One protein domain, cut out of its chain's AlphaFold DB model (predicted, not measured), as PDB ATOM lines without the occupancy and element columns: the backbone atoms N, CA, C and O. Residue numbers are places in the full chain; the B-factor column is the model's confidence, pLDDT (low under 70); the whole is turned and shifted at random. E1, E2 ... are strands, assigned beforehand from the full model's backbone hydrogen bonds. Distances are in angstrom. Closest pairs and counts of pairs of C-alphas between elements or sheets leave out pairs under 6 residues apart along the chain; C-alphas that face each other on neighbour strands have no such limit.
ATOM      1  N   GLN A   5     -21.935  -4.067 -15.241       89.88
ATOM      2  CA  GLN A   5     -22.877  -3.572 -16.233       89.88
ATOM      3  C   GLN A   5     -22.125  -2.695 -17.231       89.88
ATOM      4  O   GLN A   5     -21.484  -1.717 -16.841       89.88
ATOM      5  N   CYS A   6     -22.188  -3.063 -18.508       89.19
ATOM      6  CA  CYS A   6     -21.454  -2.399 -19.580       89.19
ATOM      7  C   CYS A   6     -22.368  -1.465 -20.376       89.19
ATOM      8  O   CYS A   6     -23.470  -1.852 -20.756       89.19
ATOM      9  N   GLY A   7     -21.911  -0.237 -20.614       82.44
ATOM     10  CA  GLY A   7     -22.574   0.711 -21.506       82.44
ATOM     11  C   GLY A   7     -22.335   0.387 -22.982       82.44
ATOM     12  O   GLY A   7     -21.477  -0.425 -23.333       82.44
ATOM     13  N   THR A   8     -23.053   1.080 -23.867       79.81
ATOM     14  CA  THR A   8     -22.914   0.940 -25.332       79.81
ATOM     15  C   THR A   8     -21.531   1.341 -25.852       79.81
ATOM     16  O   THR A   8     -21.104   0.881 -26.906       79.81
ATOM     17  N   ASN A   9     -20.792   2.151 -25.092       84.75
ATOM     18  CA  ASN A   9     -19.402   2.517 -25.367       84.75
ATOM     19  C   ASN A   9     -18.381   1.437 -24.941       84.75
ATOM     20  O   ASN A   9     -17.177   1.667 -25.048       84.75
ATOM     21  N   GLY A  10     -18.838   0.293 -24.418       88.50
ATOM     22  CA  GLY A  10     -17.996  -0.807 -23.946       88.50
ATOM     23  C   GLY A  10     -17.367  -0.594 -22.564       88.50
ATOM     24  O   GLY A  10     -16.618  -1.454 -22.104       88.50
ATOM     25  N   GLN A  11     -17.648   0.519 -21.881       90.12
ATOM     26  CA  GLN A  11     -17.177   0.739 -20.512       90.12
ATOM     27  C   GLN A  11     -18.073  -0.002 -19.524       90.12
ATOM     28  O   GLN A  11     -19.294   0.145 -19.555       90.12
ATOM     29  N   CYS A  12     -17.460  -0.775 -18.631       92.62
ATOM     30  CA  CYS A  12     -18.168  -1.574 -17.641       92.62
ATOM     31  C   CYS A  12     -17.944  -1.033 -16.233       92.62
ATOM     32  O   CYS A  12     -16.807  -0.822 -15.810       92.62
ATOM     33  N   THR A  13     -19.034  -0.875 -15.491       92.06
ATOM     34  CA  THR A  13     -19.013  -0.461 -14.087       92.06
ATOM     35  C   THR A  13     -19.397  -1.648 -13.222       92.06
ATOM     36  O   THR A  13     -20.347  -2.365 -13.539       92.06
ATOM     37  N   ARG A  14     -18.658  -1.876 -12.131       94.44
ATOM     38  CA  ARG A  14     -19.041  -2.877 -11.132       94.44
ATOM     39  C   ARG A  14     -20.342  -2.435 -10.461       94.44
ATOM     40  O   ARG A  14     -20.452  -1.286 -10.043       94.44
ATOM     41  N   VAL A  15     -21.312  -3.334 -10.367       95.19
ATOM     42  CA  VAL A  15     -22.638  -3.059  -9.796       95.19
ATOM     43  C   VAL A  15     -22.977  -4.078  -8.718       95.19
ATOM     44  O   VAL A  15     -22.399  -5.165  -8.676       95.19
ATOM     45  N   ALA A  16     -23.905  -3.708  -7.836       96.19
ATOM     46  CA  ALA A  16     -24.486  -4.646  -6.892       96.19
ATOM     47  C   ALA A  16     -25.527  -5.518  -7.597       96.19
ATOM     48  O   ALA A  16     -26.033  -5.158  -8.663       96.19
ATOM     49  N   GLY A  17     -25.879  -6.650  -7.002       96.69
ATOM     50  CA  GLY A  17     -26.928  -7.486  -7.558       96.69
ATOM     51  C   GLY A  17     -27.018  -8.858  -6.927       96.69
ATOM     52  O   GLY A  17     -26.388  -9.133  -5.911       96.69
ATOM     53  N   PHE A  18     -27.784  -9.725  -7.570       97.62
ATOM     54  CA  PHE A  18     -27.957 -11.107  -7.166       97.62
ATOM     55  C   PHE A  18     -27.677 -12.034  -8.331       97.62
ATOM     56  O   PHE A  18     -27.992 -11.720  -9.478       97.62
ATOM     57  N   ILE A  19     -27.116 -13.197  -8.034       97.31
ATOM     58  CA  ILE A  19     -26.966 -14.263  -9.015       97.31
ATOM     59  C   ILE A  19     -27.441 -15.591  -8.435       97.31
ATOM     60  O   ILE A  19     -27.323 -15.816  -7.229       97.31
ATOM     61  N   ALA A  20     -27.926 -16.472  -9.304       96.50
ATOM     62  CA  ALA A  20     -28.157 -17.872  -8.977       96.50
ATOM     63  C   ALA A  20     -27.195 -18.764  -9.763       96.50
ATOM     64  O   ALA A  20     -26.977 -18.576 -10.965       96.50
ATOM     65  N   ASP A  21     -26.612 -19.750  -9.088       92.50
ATOM     66  CA  ASP A  21     -25.828 -20.780  -9.758       92.50
ATOM     67  C   ASP A  21     -26.730 -21.855 -10.401       92.50
ATOM     68  O   ASP A  21     -27.959 -21.786 -10.382       92.50
ATOM     69  N   LYS A  22     -26.121 -22.883 -11.003       89.38
ATOM     70  CA  LYS A  22     -26.867 -23.992 -11.631       89.38
ATOM     71  C   LYS A  22     -27.571 -24.911 -10.628       89.38
ATOM     72  O   LYS A  22     -28.385 -25.730 -11.044       89.38
ATOM     73  N   SER A  23     -27.230 -24.805  -9.348       90.38
ATOM     74  CA  SER A  23     -27.781 -25.602  -8.252       90.38
ATOM     75  C   SER A  23     -28.895 -24.854  -7.511       90.38
ATOM     76  O   SER A  23     -29.338 -25.329  -6.469       90.38
ATOM     77  N   ASN A  24     -29.331 -23.691  -8.019       88.94
ATOM     78  CA  ASN A  24     -30.254 -22.768  -7.355       88.94
ATOM     79  C   ASN A  24     -29.746 -22.275  -5.988       88.94
ATOM     80  O   ASN A  24     -30.529 -22.055  -5.065       88.94
ATOM     81  N   SER A  25     -28.431 -22.102  -5.847       95.38
ATOM     82  CA  SER A  25     -27.838 -21.349  -4.740       95.38
ATOM     83  C   SER A  25     -27.753 -19.875  -5.121       95.38
ATOM     84  O   SER A  25     -27.288 -19.541  -6.213       95.38
ATOM     85  N   TYR A  26     -28.198 -19.000  -4.218       97.38
ATOM     86  CA  TYR A  26     -28.331 -17.566  -4.463       97.38
ATOM     87  C   TYR A  26     -27.270 -16.774  -3.704       97.38
ATOM     88  O   TYR A  26     -26.991 -17.044  -2.534       97.38
ATOM     89  N   TYR A  27     -26.712 -15.765  -4.368       97.69
ATOM     90  CA  TYR A  27     -25.643 -14.932  -3.829       97.69
ATOM     91  C   TYR A  27     -25.921 -13.460  -4.095       97.69
ATOM     92  O   TYR A  27     -26.318 -13.097  -5.202       97.69
ATOM     93  N   TYR A  28     -25.643 -12.616  -3.107       97.81
ATOM     94  CA  TYR A  28     -25.542 -11.175  -3.281       97.81
ATOM     95  C   TYR A  28     -24.114 -10.793  -3.681       97.81
ATOM     96  O   TYR A  28     -23.137 -11.206  -3.042       97.81
ATOM     97  N   ILE A  29     -23.995  -9.980  -4.727       97.75
ATOM     98  CA  ILE A  29     -22.742  -9.408  -5.208       97.75
ATOM     99  C   ILE A  29     -22.673  -7.954  -4.775       97.75
ATOM    100  O   ILE A  29     -23.527  -7.153  -5.151       97.75
ATOM    101  N   ASP A  30     -21.627  -7.603  -4.038       95.94
ATOM    102  CA  ASP A  30     -21.411  -6.237  -3.586       95.94
ATOM    103  C   ASP A  30     -20.754  -5.378  -4.682       95.94
ATOM    104  O   ASP A  30     -19.856  -5.823  -5.417       95.94
ATOM    105  N   ALA A  31     -21.181  -4.115  -4.777       94.12
ATOM    106  CA  ALA A  31     -20.695  -3.168  -5.780       94.12
ATOM    107  C   ALA A  31     -19.244  -2.709  -5.544       94.12
ATOM    108  O   ALA A  31     -18.605  -2.215  -6.472       94.12
ATOM    109  N   THR A  32     -18.710  -2.855  -4.328       93.94
ATOM    110  CA  THR A  32     -17.419  -2.284  -3.913       93.94
ATOM    111  C   THR A  32     -16.309  -3.325  -3.808       93.94
ATOM    112  O   THR A  32     -15.193  -3.076  -4.267       93.94
ATOM    113  N   SER A  33     -16.582  -4.505  -3.241       93.00
ATOM    114  CA  SER A  33     -15.545  -5.502  -2.945       93.00
ATOM    115  C   SER A  33     -16.066  -6.930  -2.994       93.00
ATOM    116  O   SER A  33     -17.167  -7.225  -2.553       93.00
ATOM    117  N   GLU A  34     -15.265  -7.860  -3.524       91.69
ATOM    118  CA  GLU A  34     -15.644  -9.282  -3.547       91.69
ATOM    119  C   GLU A  34     -15.720  -9.892  -2.144       91.69
ATOM    120  O   GLU A  34     -16.490 -10.822  -1.923       91.69
ATOM    121  N   ALA A  35     -14.952  -9.352  -1.192       93.44
ATOM    122  CA  ALA A  35     -14.961  -9.800   0.198       93.44
ATOM    123  C   ALA A  35     -16.291  -9.500   0.917       93.44
ATOM    124  O   ALA A  35     -16.545 -10.057   1.982       93.44
ATOM    125  N   SER A  36     -17.128  -8.632   0.340       95.31
ATOM    126  CA  SER A  36     -18.431  -8.239   0.881       95.31
ATOM    127  C   SER A  36     -19.601  -9.049   0.311       95.31
ATOM    128  O   SER A  36     -20.728  -8.867   0.766       95.31
ATOM    129  N   ASN A  37     -19.359  -9.944  -0.657       96.56
ATOM    130  CA  ASN A  37     -20.399 -10.807  -1.221       96.56
ATOM    131  C   ASN A  37     -20.998 -11.721  -0.146       96.56
ATOM    132  O   ASN A  37     -20.276 -12.210   0.728       96.56
ATOM    133  N   LYS A  38     -22.302 -11.989  -0.238       97.19
ATOM    134  CA  LYS A  38     -23.053 -12.776   0.750       97.19
ATOM    135  C   LYS A  38     -23.776 -13.948   0.101       97.19
ATOM    136  O   LYS A  38     -24.159 -13.863  -1.063       97.19
ATOM    137  N   ASP A  39     -23.967 -15.023   0.852       95.94
ATOM    138  CA  ASP A  39     -24.863 -16.117   0.473       95.94
ATOM    139  C   ASP A  39     -26.265 -15.911   1.068       95.94
ATOM    140  O   ASP A  39     -26.514 -14.939   1.790       95.94
ATOM    141  N   SER A  40     -27.175 -16.837   0.771       94.88
ATOM    142  CA  SER A  40     -28.576 -16.784   1.196       94.88
ATOM    143  C   SER A  40     -28.814 -16.829   2.711       94.88
ATOM    144  O   SER A  40     -29.945 -16.614   3.158       94.88
ATOM    145  N   THR A  41     -27.783 -17.072   3.524       94.94
ATOM    146  CA  THR A  41     -27.904 -17.056   4.988       94.94
ATOM    147  C   THR A  41     -27.830 -15.643   5.582       94.94
ATOM    148  O   THR A  41     -28.204 -15.452   6.738       94.94
ATOM    149  N   ASP A  42     -27.405 -14.632   4.811       96.81
ATOM    150  CA  ASP A  42     -27.260 -13.252   5.293       96.81
ATOM    151  C   ASP A  42     -28.590 -12.473   5.269       96.81
ATOM    152  O   ASP A  42     -29.145 -12.161   4.216       96.81
ATOM    153  N   ASN A  43     -29.083 -12.079   6.443       94.38
ATOM    154  CA  ASN A  43     -30.375 -11.392   6.583       94.38
ATOM    155  C   ASN A  43     -30.382  -9.917   6.115       94.38
ATOM    156  O   ASN A  43     -31.431  -9.267   6.117       94.38
ATOM    157  N   ASN A  44     -29.234  -9.347   5.726       93.94
ATOM    158  CA  ASN A  44     -29.192  -7.981   5.192       93.94
ATOM    159  C   ASN A  44     -29.631  -7.926   3.727       93.94
ATOM    160  O   ASN A  44     -30.153  -6.902   3.294       93.94
ATOM    161  N   TYR A  45     -29.448  -9.017   2.981       95.44
ATOM    162  CA  TYR A  45     -29.748  -9.094   1.543       95.44
ATOM    163  C   TYR A  45     -30.786 -10.162   1.198       95.44
ATOM    164  O   TYR A  45     -31.313 -10.179   0.085       95.44
ATOM    165  N   PHE A  46     -31.102 -11.020   2.164       97.12
ATOM    166  CA  PHE A  46     -32.129 -12.042   2.075       97.12
ATOM    167  C   PHE A  46     -33.148 -11.831   3.195       97.12
ATOM    168  O   PHE A  46     -32.801 -11.448   4.309       97.12
ATOM    169  N   THR A  47     -34.416 -12.045   2.881       95.94
ATOM    170  CA  THR A  47     -35.560 -11.843   3.774       95.94
ATOM    171  C   THR A  47     -36.527 -13.013   3.630       95.94
ATOM    172  O   THR A  47     -36.396 -13.800   2.700       95.94
ATOM    173  N   ASP A  48     -37.504 -13.113   4.522       95.81
ATOM    174  CA  ASP A  48     -38.576 -14.113   4.457       95.81
ATOM    175  C   ASP A  48     -39.927 -13.484   4.055       95.81
ATOM    176  O   ASP A  48     -40.923 -14.188   3.905       95.81
ATOM    177  N   SER A  49     -39.949 -12.159   3.850       93.12
ATOM    178  CA  SER A  49     -41.081 -11.394   3.317       93.12
ATOM    179  C   SER A  49     -40.619 -10.116   2.606       93.12
ATOM    180  O   SER A  49     -39.626  -9.488   3.002       93.12
ATOM    181  N   CYS A  50     -41.343  -9.716   1.559       90.56
ATOM    182  CA  CYS A  50     -41.183  -8.392   0.961       90.56
ATOM    183  C   CYS A  50     -42.023  -7.390   1.750       90.56
ATOM    184  O   CYS A  50     -43.223  -7.572   1.917       90.56
ATOM    185  N   THR A  51     -41.346  -6.374   2.266       87.75
ATOM    186  CA  THR A  51     -41.918  -5.228   2.970       87.75
ATOM    187  C   THR A  51     -41.171  -3.985   2.493       87.75
ATOM    188  O   THR A  51     -40.091  -4.090   1.900       87.75
ATOM    189  N   HIS A  52     -41.666  -2.796   2.837       83.75
ATOM    190  CA  HIS A  52     -40.976  -1.539   2.533       83.75
ATOM    191  C   HIS A  52     -39.504  -1.530   2.983       83.75
ATOM    192  O   HIS A  52     -38.615  -1.121   2.238       83.75
ATOM    193  N   SER A  53     -39.224  -2.033   4.190       87.62
ATOM    194  CA  SER A  53     -37.871  -2.108   4.759       87.62
ATOM    195  C   SER A  53     -37.006  -3.226   4.166       87.62
ATOM    196  O   SER A  53     -35.794  -3.266   4.395       87.62
ATOM    197  N   ASN A  54     -37.614  -4.136   3.406       92.31
ATOM    198  CA  ASN A  54     -36.955  -5.250   2.736       92.31
ATOM    199  C   ASN A  54     -36.860  -5.074   1.213       92.31
ATOM    200  O   ASN A  54     -36.350  -5.967   0.533       92.31
ATOM    201  N   ALA A  55     -37.307  -3.941   0.669       91.50
ATOM    202  CA  ALA A  55     -37.132  -3.618  -0.740       91.50
ATOM    203  C   ALA A  55     -35.632  -3.642  -1.121       91.50
ATOM    204  O   ALA A  55     -34.773  -3.184  -0.366       91.50
ATOM    205  N   GLY A  56     -35.302  -4.245  -2.265       92.75
ATOM    206  CA  GLY A  56     -33.926  -4.505  -2.701       92.75
ATOM    207  C   GLY A  56     -33.304  -5.822  -2.207       92.75
ATOM    208  O   GLY A  56     -32.131  -6.070  -2.498       92.75
ATOM    209  N   LYS A  57     -34.051  -6.674  -1.489       95.00
ATOM    210  CA  LYS A  57     -33.613  -8.004  -1.006       95.00
ATOM    211  C   LYS A  57     -34.273  -9.157  -1.781       95.00
ATOM    212  O   LYS A  57     -35.245  -8.948  -2.506       95.00
ATOM    213  N   LEU A  58     -33.773 -10.387  -1.609       96.62
ATOM    214  CA  LEU A  58     -34.429 -11.616  -2.092       96.62
ATOM    215  C   LEU A  58     -35.270 -12.291  -0.997       96.62
ATOM    216  O   LEU A  58     -34.769 -12.526   0.101       96.62
ATOM    217  N   ASN A  59     -36.511 -12.662  -1.312       96.56
ATOM    218  CA  ASN A  59     -37.432 -13.357  -0.411       96.56
ATOM    219  C   ASN A  59     -37.265 -14.888  -0.478       96.56
ATOM    220  O   ASN A  59     -37.740 -15.532  -1.412       96.56
ATOM    221  N   ARG A  60     -36.624 -15.485   0.531       95.38
ATOM    222  CA  ARG A  60     -36.338 -16.925   0.637       95.38
ATOM    223  C   ARG A  60     -37.598 -17.781   0.717       95.38
ATOM    224  O   ARG A  60     -37.621 -18.864   0.137       95.38
ATOM    225  N   SER A  61     -38.622 -17.294   1.411       94.69
ATOM    226  CA  SER A  61     -39.889 -18.008   1.612       94.69
ATOM    227  C   SER A  61     -40.725 -18.089   0.339       94.69
ATOM    228  O   SER A  61     -41.512 -19.015   0.183       94.69
ATOM    229  N   ASP A  62     -40.526 -17.154  -0.592       93.06
ATOM    230  CA  ASP A  62     -41.260 -17.075  -1.854       93.06
ATOM    231  C   ASP A  62     -40.322 -17.282  -3.049       93.06
ATOM    232  O   ASP A  62     -40.135 -16.406  -3.891       93.06
ATOM    233  N   SER A  63     -39.671 -18.447  -3.097       94.31
ATOM    234  CA  SER A  63     -38.839 -18.880  -4.234       94.31
ATOM    235  C   SER A  63     -37.766 -17.871  -4.671       94.31
ATOM    236  O   SER A  63     -37.445 -17.780  -5.856       94.31
ATOM    237  N   TYR A  64     -37.201 -17.116  -3.724       95.88
ATOM    238  CA  TYR A  64     -36.186 -16.091  -3.980       95.88
ATOM    239  C   TYR A  64     -36.648 -15.011  -4.968       95.88
ATOM    240  O   TYR A  64     -35.855 -14.520  -5.773       95.88
ATOM    241  N   LYS A  65     -37.922 -14.604  -4.915       96.31
ATOM    242  CA  LYS A  65     -38.378 -13.396  -5.618       96.31
ATOM    243  C   LYS A  65     -37.629 -12.158  -5.123       96.31
ATOM    244  O   LYS A  65     -37.296 -12.047  -3.944       96.31
ATOM    245  N   PHE A  66     -37.371 -11.214  -6.020       96.00
ATOM    246  CA  PHE A  66     -36.700  -9.956  -5.700       96.00
ATOM    247  C   PHE A  66     -37.711  -8.881  -5.324       96.00
ATOM    248  O   PHE A  66     -38.591  -8.567  -6.123       96.00
ATOM    249  N   CYS A  67     -37.586  -8.322  -4.121       94.56
ATOM    250  CA  CYS A  67     -38.476  -7.282  -3.620       94.56
ATOM    251  C   CYS A  67     -38.147  -5.942  -4.298       94.56
ATOM    252  O   CYS A  67     -37.043  -5.425  -4.128       94.56
ATOM    253  N   ILE A  68     -39.087  -5.367  -5.054       91.88
ATOM    254  CA  ILE A  68     -38.891  -4.112  -5.814       91.88
ATOM    255  C   ILE A  68     -39.607  -2.895  -5.200       91.88
ATOM    256  O   ILE A  68     -39.508  -1.793  -5.731       91.88
ATOM    257  N   GLY A  69     -40.302  -3.074  -4.079       86.62
ATOM    258  CA  GLY A  69     -41.047  -2.037  -3.357       86.62
ATOM    259  C   GLY A  69     -41.686  -2.629  -2.102       86.62
ATOM    260  O   GLY A  69     -41.274  -3.715  -1.695       86.62
ATOM    261  N   SER A  70     -42.687  -1.955  -1.515       79.56
ATOM    262  CA  SER A  70     -43.313  -2.387  -0.255       79.56
ATOM    263  C   SER A  70     -43.744  -3.856  -0.269       79.56
ATOM    264  O   SER A  70     -43.100  -4.663   0.385       79.56
ATOM    265  N   ASN A  71     -44.736  -4.237  -1.073       81.94
ATOM    266  CA  ASN A  71     -45.216  -5.630  -1.137       81.94
ATOM    267  C   ASN A  71     -45.031  -6.250  -2.532       81.94
ATOM    268  O   ASN A  71     -45.547  -7.319  -2.842       81.94
ATOM    269  N   GLN A  72     -44.278  -5.573  -3.399       87.81
ATOM    270  CA  GLN A  72     -44.072  -5.987  -4.782       87.81
ATOM    271  C   GLN A  72     -42.799  -6.810  -4.897       87.81
ATOM    272  O   GLN A  72     -41.737  -6.436  -4.385       87.81
ATOM    273  N   SER A  73     -42.887  -7.900  -5.647       92.94
ATOM    274  CA  SER A  73     -41.727  -8.707  -5.976       92.94
ATOM    275  C   SER A  73     -41.793  -9.219  -7.403       92.94
ATOM    276  O   SER A  73     -42.868  -9.363  -7.984       92.94
ATOM    277  N   ILE A  74     -40.625  -9.488  -7.973       94.31
ATOM    278  CA  ILE A  74     -40.497 -10.100  -9.292       94.31
ATOM    279  C   ILE A  74     -39.868 -11.490  -9.156       94.31
ATOM    280  O   ILE A  74     -38.962 -11.671  -8.335       94.31
ATOM    281  N   PRO A  75     -40.314 -12.482  -9.950       96.12
ATOM    282  CA  PRO A  75     -39.639 -13.770 -10.059       96.12
ATOM    283  C   PRO A  75     -38.149 -13.616 -10.329       96.12
ATOM    284  O   PRO A  75     -37.736 -12.718 -11.068       96.12
ATOM    285  N   PHE A  76     -37.343 -14.523  -9.773       95.81
ATOM    286  CA  PHE A  76     -35.932 -14.555 -10.126       95.81
ATOM    287  C   PHE A  76     -35.795 -14.811 -11.640       95.81
ATOM    288  O   PHE A  76     -36.375 -15.769 -12.167       95.81
ATOM    289  N   PRO A  77     -35.089 -13.937 -12.368       95.75
ATOM    290  CA  PRO A  77     -35.281 -13.783 -13.802       95.75
ATOM    291  C   PRO A  77     -34.777 -14.971 -14.618       95.75
ATOM    292  O   PRO A  77     -33.699 -15.517 -14.380       95.75
ATOM    293  N   GLN A  78     -35.546 -15.316 -15.652       94.56
ATOM    294  CA  GLN A  78     -35.171 -16.300 -16.677       94.56
ATOM    295  C   GLN A  78     -34.807 -15.652 -18.022       94.56
ATOM    296  O   GLN A  78     -34.338 -16.339 -18.931       94.56
ATOM    297  N   SER A  79     -35.003 -14.338 -18.145       94.81
ATOM    298  CA  SER A  79     -34.752 -13.543 -19.345       94.81
ATOM    299  C   SER A  79     -34.374 -12.107 -18.986       94.81
ATOM    300  O   SER A  79     -34.537 -11.666 -17.840       94.81
ATOM    301  N   ALA A  80     -33.894 -11.368 -19.984       93.69
ATOM    302  CA  ALA A  80     -33.603  -9.955 -19.827       93.69
ATOM    303  C   ALA A  80     -34.877  -9.109 -19.680       93.69
ATOM    304  O   ALA A  80     -35.865  -9.353 -20.372       93.69
ATOM    305  N   SER A  81     -34.848  -8.136 -18.769       93.81
ATOM    306  CA  SER A  81     -35.929  -7.174 -18.519       93.81
ATOM    307  C   SER A  81     -35.407  -5.974 -17.718       93.81
ATOM    308  O   SER A  81     -34.299  -6.005 -17.171       93.81
ATOM    309  N   HIS A  82     -36.222  -4.923 -17.631       94.31
ATOM    310  CA  HIS A  82     -35.963  -3.725 -16.841       94.31
ATOM    311  C   HIS A  82     -37.103  -3.485 -15.856       94.31
ATOM    312  O   HIS A  82     -38.269  -3.731 -16.165       94.31
ATOM    313  N   PHE A  83     -36.748  -3.020 -14.664       95.31
ATOM    314  CA  PHE A  83     -37.692  -2.618 -13.633       95.31
ATOM    315  C   PHE A  83     -37.159  -1.386 -12.913       95.31
ATOM    316  O   PHE A  83     -35.950  -1.164 -12.841       95.31
ATOM    317  N   LEU A  84     -38.060  -0.617 -12.315       94.94
ATOM    318  CA  LEU A  84     -37.703   0.468 -11.419       94.94
ATOM    319  C   LEU A  84     -38.036   0.023  -9.994       94.94
ATOM    320  O   LEU A  84     -39.201  -0.171  -9.670       94.94
ATOM    321  N   GLY A  85     -37.011  -0.199  -9.170       93.19
ATOM    322  CA  GLY A  85     -37.172  -0.724  -7.812       93.19
ATOM    323  C   GLY A  85     -36.703   0.263  -6.751       93.19
ATOM    324  O   GLY A  85     -35.693   0.940  -6.946       93.19
ATOM    325  N   TYR A  86     -37.414   0.338  -5.629       90.88
ATOM    326  CA  TYR A  86     -36.966   1.077  -4.447       90.88
ATOM    327  C   TYR A  86     -36.024   0.203  -3.609       90.88
ATOM    328  O   TYR A  86     -36.253  -0.993  -3.459       90.88
ATOM    329  N   ASP A  87     -34.950   0.772  -3.063       80.75
ATOM    330  CA  ASP A  87     -33.931   0.020  -2.309       80.75
ATOM    331  C   ASP A  87     -34.012   0.202  -0.783       80.75
ATOM    332  O   ASP A  87     -33.047  -0.054  -0.061       80.75
ATOM    333  N   GLY A  88     -35.133   0.735  -0.298       73.12
ATOM    334  CA  GLY A  88     -35.382   0.951   1.124       73.12
ATOM    335  C   GLY A  88     -34.738   2.210   1.718       73.12
ATOM    336  O   GLY A  88     -35.055   2.543   2.857       73.12
ATOM    337  N   SER A  89     -33.851   2.928   1.008       75.31
ATOM    338  CA  SER A  89     -33.100   4.035   1.638       75.31
ATOM    339  C   SER A  89     -32.673   5.189   0.733       75.31
ATOM    340  O   SER A  89     -32.684   6.335   1.178       75.31
ATOM    341  N   SER A  90     -32.271   4.920  -0.509       77.44
ATOM    342  CA  SER A  90     -31.637   5.911  -1.382       77.44
ATOM    343  C   SER A  90     -32.510   6.343  -2.552       77.44
ATOM    344  O   SER A  90     -32.170   7.312  -3.213       77.44
ATOM    345  N   GLY A  91     -33.656   5.705  -2.788       88.69
ATOM    346  CA  GLY A  91     -34.580   6.066  -3.863       88.69
ATOM    347  C   GLY A  91     -34.757   4.948  -4.881       88.69
ATOM    348  O   GLY A  91     -34.361   3.805  -4.661       88.69
ATOM    349  N   PHE A  92     -35.368   5.286  -6.012       94.00
ATOM    350  CA  PHE A  92     -35.587   4.334  -7.095       94.00
ATOM    351  C   PHE A  92     -34.313   4.089  -7.904       94.00
ATOM    352  O   PHE A  92     -33.578   5.017  -8.254       94.00
ATOM    353  N   LYS A  93     -34.068   2.822  -8.227       94.19
ATOM    354  CA  LYS A  93     -32.922   2.328  -8.986       94.19
ATOM    355  C   LYS A  93     -33.403   1.536 -10.186       94.19
ATOM    356  O   LYS A  93     -34.380   0.795 -10.100       94.19
ATOM    357  N   MET A  94     -32.675   1.656 -11.293       94.56
ATOM    358  CA  MET A  94     -32.879   0.761 -12.426       94.56
ATOM    359  C   MET A  94     -32.400  -0.639 -12.043       94.56
ATOM    360  O   MET A  94     -31.230  -0.826 -11.701       94.56
ATOM    361  N   ILE A  95     -33.296  -1.607 -12.131       95.38
ATOM    362  CA  ILE A  95     -33.020  -3.024 -11.953       95.38
ATOM    363  C   ILE A  95     -32.993  -3.640 -13.343       95.38
ATOM    364  O   ILE A  95     -33.982  -3.590 -14.071       95.38
ATOM    365  N   THR A  96     -31.856  -4.205 -13.731       95.12
ATOM    366  CA  THR A  96     -31.726  -4.911 -15.010       95.12
ATOM    367  C   THR A  96     -31.554  -6.388 -14.726       95.12
ATOM    368  O   THR A  96     -30.685  -6.770 -13.937       95.12
ATOM    369  N   THR A  97     -32.368  -7.212 -15.370       95.94
ATOM    370  CA  THR A  97     -32.305  -8.662 -15.228       95.94
ATOM    371  C   THR A  97     -31.705  -9.317 -16.461       95.94
ATOM    372  O   THR A  97     -31.734  -8.749 -17.547       95.94
ATOM    373  N   ASP A  98     -31.176 -10.520 -16.279       95.50
ATOM    374  CA  ASP A  98     -30.873 -11.512 -17.311       95.50
ATOM    375  C   ASP A  98     -31.073 -12.901 -16.678       95.50
ATOM    376  O   ASP A  98     -31.340 -13.009 -15.477       95.50
ATOM    377  N   LYS A  99     -30.961 -13.985 -17.445       95.62
ATOM    378  CA  LYS A  99     -31.104 -15.340 -16.919       95.62
ATOM    379  C   LYS A  99     -30.181 -15.555 -15.718       95.62
ATOM    380  O   LYS A  99     -28.958 -15.539 -15.847       95.62
ATOM    381  N   ASN A 100     -30.796 -15.826 -14.570       95.81
ATOM    382  CA  ASN A 100     -30.152 -16.046 -13.279       95.81
ATOM    383  C   ASN A 100     -29.348 -14.852 -12.723       95.81
ATOM    384  O   ASN A 100     -28.512 -15.052 -11.839       95.81
ATOM    385  N   VAL A 101     -29.571 -13.630 -13.217       97.12
ATOM    386  CA  VAL A 101     -28.839 -12.429 -12.794       97.12
ATOM    387  C   VAL A 101     -29.798 -11.263 -12.590       97.12
ATOM    388  O   VAL A 101     -30.589 -10.921 -13.464       97.12
ATOM    389  N   ILE A 102     -29.669 -10.594 -11.450       97.38
ATOM    390  CA  ILE A 102     -30.280  -9.298 -11.165       97.38
ATOM    391  C   ILE A 102     -29.141  -8.320 -10.922       97.38
ATOM    392  O   ILE A 102     -28.296  -8.560 -10.068       97.38
ATOM    393  N   SER A 103     -29.118  -7.210 -11.646       96.12
ATOM    394  CA  SER A 103     -28.195  -6.104 -11.398       96.12
ATOM    395  C   SER A 103     -28.958  -4.890 -10.889       96.12
ATOM    396  O   SER A 103     -30.029  -4.553 -11.395       96.12
ATOM    397  N   ILE A 104     -28.401  -4.244  -9.870       94.81
ATOM    398  CA  ILE A 104     -28.972  -3.079  -9.202       94.81
ATOM    399  C   ILE A 104     -28.118  -1.875  -9.584       94.81
ATOM    400  O   ILE A 104     -26.954  -1.761  -9.187       94.81
ATOM    401  N   GLY A 105     -28.694  -0.993 -10.396       91.88
ATOM    402  CA  GLY A 105     -28.034   0.205 -10.891       91.88
ATOM    403  C   GLY A 105     -27.875   1.305  -9.840       91.88
ATOM    404  O   GLY A 105     -28.241   1.172  -8.671       91.88
ATOM    405  N   ALA A 106     -27.327   2.436 -10.286       90.19
ATOM    406  CA  ALA A 106     -27.336   3.664  -9.502       90.19
ATOM    407  C   ALA A 106     -28.769   4.200  -9.337       90.19
ATOM    408  O   ALA A 106     -29.672   3.856 -10.105       90.19
ATOM    409  N   GLN A 107     -28.956   5.060  -8.336       92.38
ATOM    410  CA  GLN A 107     -30.201   5.797  -8.141       92.38
ATOM    411  C   GLN A 107     -30.519   6.636  -9.383       92.38
ATOM    412  O   GLN A 107     -29.655   7.352  -9.893       92.38
ATOM    413  N   ILE A 108     -31.772   6.580  -9.833       93.00
ATOM    414  CA  ILE A 108     -32.289   7.509 -10.832       93.00
ATOM    415  C   ILE A 108     -32.749   8.764 -10.096       93.00
ATOM    416  O   ILE A 108     -33.636   8.716  -9.241       93.00
TER     417      ILE A 108
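What this domain is: This is residues 5 to 108 of the 645 residues of an uncharacterized protein of Neocallimastix californiae (UniProt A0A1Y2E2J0). Little regular structure here: a strongly twisted wall of five strands, E3 E2 E7 E6 E5, antiparallel throughout, has looped residues 43 to 75, with E4, over one face, while residues 7 to 12 stick out. The 104 printed residues have seven named strands, E1 to E7, no named helix; class all strand, 35 residues in named elements. It is compact, radius of gyration of the C-alphas 12.8 A, spans 39 by 30 by 27 A.

Where its parts are: Find E1, residues 12 to 14, from C-alpha 12 at (-18.168, -1.574, -17.641); then E2, 16 to 20; E3, 26 to 29; E4, 65 to 67; E5, 81 to 86, 16.3 A; E6, 92 to 98, 19.4 A; E7, 101 to 107, 18.9 A, ending with C-alpha 107 at (-30.201, 5.797, -8.141).

How they stand to each other: E1 runs on into E2 at 87 degrees. Within hydrogen-bond range find N 19 and O 27 in hairpin E2 and E3, 2.9 A, and N 18 and O 102 between E2 and E7, 2.8 A. E5 E6 E7 form a meander, each strand the antiparallel neighbour of the one before: see N 83 and O 95, 2.9 A; N 103 and O 96, 2.8 A. E4 pairs with no named strand.

The domain as a whole: The printed part has no cut; links E3 to E4 and E4 to E5 are long; no printed residue is under 70.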